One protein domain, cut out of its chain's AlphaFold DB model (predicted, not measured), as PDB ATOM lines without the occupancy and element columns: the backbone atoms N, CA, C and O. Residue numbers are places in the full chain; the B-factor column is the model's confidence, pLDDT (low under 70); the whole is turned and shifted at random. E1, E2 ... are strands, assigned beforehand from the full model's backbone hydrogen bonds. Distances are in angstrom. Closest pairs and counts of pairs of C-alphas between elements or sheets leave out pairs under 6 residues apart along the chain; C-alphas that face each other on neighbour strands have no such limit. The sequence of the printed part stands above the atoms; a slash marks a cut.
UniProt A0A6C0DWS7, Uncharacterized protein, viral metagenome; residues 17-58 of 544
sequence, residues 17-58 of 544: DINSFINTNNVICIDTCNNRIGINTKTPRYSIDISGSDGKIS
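Overview. This is residues 17 to 58 of the 544 residues of an uncharacterized protein of viral metagenome (UniProt A0A6C0DWS7). With little regular structure, this is a small sheet of three short strands, with the loop of residues 40 to 47 folded over one face and two tails, residues 17 to 27 and 51 to 58, running to opposite ends of the longest axis. The 42 printed residues hold no named helix and strands E1, E2 and E3, in that order along the chain and across the mixed sheet. The class is all strand, with only 11 residues in named elements. The whole is compact, radius of gyration of the C-alphas 10.3 A, spanning 32 by 23 by 13 A.

Arrangement. E1, residues 28 to 31, and E2, residues 36 to 39, form an antiparallel hairpin at 164 degrees; N 29 and O 38 are 2.8 A apart, within hydrogen-bond range. E3, residues 48 to 50, is parallel to E2 at 17 degrees, with N 39 and O 49 at 2.8 A.

Along the chain. E1 begins at C-alpha 28 (-3.711, 30.877, 29.516) and is 9.7 A long, E2 10.2 A. E3, 6.6 A, ends at C-alpha 50 (-5.474, 26.281, 37.345).

Size, cuts and confidence. The C-alphas farthest apart, Asp 17 and Ser 58, are 32.4 A apart. The printed part has no cut. Neither link is long. Residues 17 to 26 and 53 to 56 have pLDDT under 70.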
ATOM      1  N   ASP A  17       9.730  32.834  21.267       60.78
ATOM      2  CA  ASP A  17       9.904  31.486  21.799       60.78
ATOM      3  C   ASP A  17       9.151  31.342  23.135       60.78
ATOM      4  O   ASP A  17       9.241  32.210  23.996       60.78
ATOM      5  N   ILE A  18       8.406  30.254  23.342       58.16
ATOM      6  CA  ILE A  18       7.637  29.983  24.577       58.16
ATOM      7  C   ILE A  18       8.525  30.052  25.839       58.16
ATOM      8  O   ILE A  18       8.047  30.359  26.946       58.16
ATOM      9  N   ASN A  19       9.830  29.834  25.661       60.03
ATOM     10  CA  ASN A  19      10.861  29.972  26.687       60.03
ATOM     11  C   ASN A  19      11.124  31.427  27.126       60.03
ATOM     12  O   ASN A  19      11.673  31.643  28.201       60.03
ATOM     13  N   SER A  20      10.699  32.432  26.357       56.22
ATOM     14  CA  SER A  20      10.923  33.854  26.654       56.22
ATOM     15  C   SER A  20       9.959  34.439  27.686       56.22
ATOM     16  O   SER A  20      10.182  35.539  28.190       56.22
ATOM     17  N   PHE A  21       8.845  33.762  27.977       60.97
ATOM     18  CA  PHE A  21       7.928  34.198  29.026       60.97
ATOM     19  C   PHE A  21       8.547  33.821  30.377       60.97
ATOM     20  O   PHE A  21       8.319  32.727  30.885       60.97
ATOM     21  N   ILE A  22       9.366  34.708  30.943       58.22
ATOM     22  CA  ILE A  22      10.080  34.487  32.217       58.22
ATOM     23  C   ILE A  22       9.097  34.273  33.387       58.22
ATOM     24  O   ILE A  22       9.439  33.648  34.385       58.22
ATOM     25  N   ASN A  23       7.856  34.750  33.252       60.09
ATOM     26  CA  ASN A  23       6.835  34.696  34.290       60.09
ATOM     27  C   ASN A  23       5.618  33.870  33.836       60.09
ATOM     28  O   ASN A  23       5.089  34.086  32.746       60.09
ATOM     29  N   THR A  24       5.185  32.921  34.668       61.66
ATOM     30  CA  THR A  24       3.985  32.088  34.459       61.66
ATOM     31  C   THR A  24       2.720  32.711  35.054       61.66
ATOM     32  O   THR A  24       1.639  32.143  34.932       61.66
ATOM     33  N   ASN A  25       2.820  33.889  35.670       60.94
ATOM     34  CA  ASN A  25       1.656  34.628  36.142       60.94
ATOM     35  C   ASN A  25       0.905  35.238  34.946       60.94
ATOM     36  O   ASN A  25       1.505  35.913  34.110       60.94
ATOM     37  N   ASN A  26      -0.414  35.036  34.896       66.06
ATOM     38  CA  ASN A  26      -1.346  35.567  33.893       66.06
ATOM     39  C   ASN A  26      -1.238  34.959  32.482       66.06
ATOM     40  O   ASN A  26      -1.512  35.640  31.494       66.06
ATOM     41  N   VAL A  27      -0.868  33.680  32.361       74.31
ATOM     42  CA  VAL A  27      -0.936  32.945  31.082       74.31
ATOM     43  C   VAL A  27      -2.131  32.003  31.031       74.31
ATOM     44  O   VAL A  27      -2.404  31.281  31.986       74.31
ATOM     45  N   ILE A  28      -2.811  31.971  29.885       82.19
ATOM     46  CA  ILE A  28      -3.711  30.877  29.516       82.19
ATOM     47  C   ILE A  28      -2.966  30.022  28.491       82.19
ATOM     48  O   ILE A  28      -2.612  30.504  27.416       82.19
ATOM     49  N   CYS A  29      -2.705  28.766  28.832       81.56
ATOM     50  CA  CYS A  29      -2.096  27.786  27.947       81.56
ATOM     51  C   CYS A  29      -3.191  26.906  27.338       81.56
ATOM     52  O   CYS A  29      -3.970  26.300  28.067       81.56
ATOM     53  N   ILE A  30      -3.251  26.824  26.011       86.50
ATOM     54  CA  ILE A  30      -4.105  25.866  25.304       86.50
ATOM     55  C   ILE A  30      -3.177  24.811  24.705       86.50
ATOM     56  O   ILE A  30      -2.533  25.050  23.686       86.50
ATOM     57  N   ASP A  31      -3.095  23.656  25.359       81.75
ATOM     58  CA  ASP A  31      -2.329  22.503  24.892       81.75
ATOM     59  C   ASP A  31      -3.243  21.633  24.025       81.75
ATOM     60  O   ASP A  31      -3.961  20.745  24.500       81.75
ATOM     61  N   THR A  32      -3.255  21.945  22.730       82.50
ATOM     62  CA  THR A  32      -4.077  21.252  21.732       82.50
ATOM     63  C   THR A  32      -3.615  19.820  21.483       82.50
ATOM     64  O   THR A  32      -4.435  18.988  21.107       82.50
ATOM     65  N   CYS A  33      -2.340  19.501  21.725       82.25
ATOM     66  CA  CYS A  33      -1.808  18.150  21.550       82.25
ATOM     67  C   CYS A  33      -2.371  17.179  22.592       82.25
ATOM     68  O   CYS A  33      -2.601  16.013  22.279       82.25
ATOM     69  N   ASN A  34      -2.629  17.660  23.811       83.75
ATOM     70  CA  ASN A  34      -3.134  16.835  24.910       83.75
ATOM     71  C   ASN A  34      -4.588  17.142  25.313       83.75
ATOM     72  O   ASN A  34      -5.082  16.541  26.269       83.75
ATOM     73  N   ASN A  35      -5.278  18.046  24.603       88.25
ATOM     74  CA  ASN A  35      -6.632  18.531  24.914       88.25
ATOM     75  C   ASN A  35      -6.754  19.124  26.332       88.25
ATOM     76  O   ASN A  35      -7.620  18.722  27.115       88.25
ATOM     77  N   ARG A  36      -5.867  20.063  26.683       89.38
ATOM     78  CA  ARG A  36      -5.814  20.671  28.023       89.38
ATOM     79  C   ARG A  36      -5.823  22.192  27.975       89.38
ATOM     80  O   ARG A  36      -5.286  22.799  27.050       89.38
ATOM     81  N   ILE A  37      -6.396  22.801  29.010       89.94
ATOM     82  CA  ILE A  37      -6.363  24.246  29.241       89.94
ATOM     83  C   ILE A  37      -5.679  24.508  30.584       89.94
ATOM     84  O   ILE A  37      -6.138  24.041  31.621       89.94
ATOM     85  N   GLY A  38      -4.584  25.262  30.563       86.75
ATOM     86  CA  GLY A  38      -3.877  25.747  31.743       86.75
ATOM     87  C   GLY A  38      -4.178  27.218  32.016       86.75
ATOM     88  O   GLY A  38      -4.176  28.020  31.089       86.75
ATOM     89  N   ILE A  39      -4.391  27.599  33.273       86.19
ATOM     90  CA  ILE A  39      -4.432  28.992  33.738       86.19
ATOM     91  C   ILE A  39      -3.285  29.173  34.739       86.19
ATOM     92  O   ILE A  39      -3.130  28.383  35.671       86.19
ATOM     93  N   ASN A  40      -2.448  30.187  34.511       83.12
ATOM     94  CA  ASN A  40      -1.180  30.459  35.205       83.12
ATOM     95  C   ASN A  40      -0.131  29.326  35.144       83.12
ATOM     96  O   ASN A  40       0.869  29.359  35.856       83.12
ATOM     97  N   THR A  41      -0.326  28.332  34.273       82.00
ATOM     98  CA  THR A  41       0.637  27.256  33.998       82.00
ATOM     99  C   THR A  41       0.834  27.109  32.496       82.00
ATOM    100  O   THR A  41      -0.115  27.224  31.720       82.00
ATOM    101  N   LYS A  42       2.074  26.844  32.081       80.44
ATOM    102  CA  LYS A  42       2.429  26.543  30.682       80.44
ATOM    103  C   LYS A  42       2.383  25.053  30.360       80.44
ATOM    104  O   LYS A  42       2.477  24.672  29.201       80.44
ATOM    105  N   THR A  43       2.300  24.215  31.384       83.81
ATOM    106  CA  THR A  43       2.386  22.761  31.262       83.81
ATOM    107  C   THR A  43       1.206  22.144  32.002       83.81
ATOM    108  O   THR A  43       1.401  21.573  33.081       83.81
ATOM    109  N   PRO A  44      -0.028  22.310  31.487       88.31
ATOM    110  CA  PRO A  44      -1.211  21.787  32.149       88.31
ATOM    111  C   PRO A  44      -1.133  20.262  32.266       88.31
ATOM    112  O   PRO A  44      -0.917  19.535  31.288       88.31
ATOM    113  N   ARG A  45      -1.312  19.760  33.486       87.50
ATOM    114  CA  ARG A  45      -1.312  18.321  33.788       87.50
ATOM    115  C   ARG A  45      -2.691  17.689  33.628       87.50
ATOM    116  O   ARG A  45      -2.782  16.500  33.331       87.50
ATOM    117  N   TYR A  46      -3.743  18.489  33.774       86.00
ATOM    118  CA  TYR A  46      -5.142  18.066  33.733       86.00
ATOM    119  C   TYR A  46      -5.895  18.745  32.585       86.00
ATOM    120  O   TYR A  46      -5.409  19.718  32.013       86.00
ATOM    121  N   SER A  47      -7.090  18.245  32.242       84.38
ATOM    122  CA  SER A  47      -7.938  18.838  31.192       84.38
ATOM    123  C   SER A  47      -8.215  20.325  31.434       84.38
ATOM    124  O   SER A  47      -8.234  21.105  30.485       84.38
ATOM    125  N   ILE A  48      -8.372  20.714  32.701       86.75
ATOM    126  CA  ILE A  48      -8.351  22.102  33.165       86.75
ATOM    127  C   ILE A  48      -7.383  22.152  34.351       86.75
ATOM    128  O   ILE A  48      -7.606  21.460  35.342       86.75
ATOM    129  N   ASP A  49      -6.307  22.929  34.242       85.19
ATOM    130  CA  ASP A  49      -5.265  23.062  35.266       85.19
ATOM    131  C   ASP A  49      -5.100  24.535  35.648       85.19
ATOM    132  O   ASP A  49      -4.603  25.340  34.864       85.19
ATOM    133  N   ILE A  50      -5.567  24.910  36.837       86.56
ATOM    134  CA  ILE A  50      -5.474  26.281  37.345       86.56
ATOM    135  C   ILE A  50      -4.438  26.286  38.458       86.56
ATOM    136  O   ILE A  50      -4.638  25.679  39.506       86.56
ATOM    137  N   SER A  51      -3.343  26.999  38.229       79.06
ATOM    138  CA  SER A  51      -2.232  27.103  39.176       79.06
ATOM    139  C   SER A  51      -2.134  28.513  39.773       79.06
ATOM    140  O   SER A  51      -2.658  29.486  39.228       79.06
ATOM    141  N   GLY A  52      -1.504  28.631  40.940       72.69
ATOM    142  CA  GLY A  52      -1.414  29.878  41.709       72.69
ATOM    143  C   GLY A  52      -2.059  29.763  43.089       72.69
ATOM    144  O   GLY A  52      -2.917  28.913  43.317       72.69
ATOM    145  N   SER A  53      -1.635  30.618  44.024       68.12
ATOM    146  CA  SER A  53      -2.062  30.583  45.434       68.12
ATOM    147  C   SER A  53      -3.568  30.798  45.639       68.12
ATOM    148  O   SER A  53      -4.108  30.354  46.645       68.12
ATOM    149  N   ASP A  54      -4.246  31.430  44.674       64.62
ATOM    150  CA  ASP A  54      -5.677  31.761  44.707       64.62
ATOM    151  C   ASP A  54      -6.466  31.152  43.535       64.62
ATOM    152  O   ASP A  54      -7.449  31.734  43.073       64.62
ATOM    153  N   GLY A  55      -6.047  29.990  43.022       66.06
ATOM    154  CA  GLY A  55      -6.758  29.272  41.959       66.06
ATOM    155  C   GLY A  55      -8.179  28.869  42.373       66.06
ATOM    156  O   GLY A  55      -8.404  27.761  42.847       66.06
ATOM    157  N   LYS A  56      -9.149  29.773  42.207       66.12
ATOM    158  CA  LYS A  56     -10.560  29.579  42.561       66.12
ATOM    159  C   LYS A  56     -11.405  29.537  41.296       66.12
ATOM    160  O   LYS A  56     -11.310  30.417  40.444       66.12
ATOM    161  N   ILE A  57     -12.274  28.534  41.199       74.31
ATOM    162  CA  ILE A  57     -13.296  28.451  40.154       74.31
ATOM    163  C   ILE A  57     -14.611  28.939  40.759       74.31
ATOM    164  O   ILE A  57     -15.206  28.253  41.587       74.31
ATOM    165  N   SER A  58     -15.063  30.126  40.353       70.25
ATOM    166  CA  SER A  58     -16.398  30.624  40.697       70.25
ATOM    167  C   SER A  58     -17.377  30.234  39.599       70.25
ATOM    168  O   SER A  58     -17.355  30.804  38.510       70.25
TER     169      SER A  58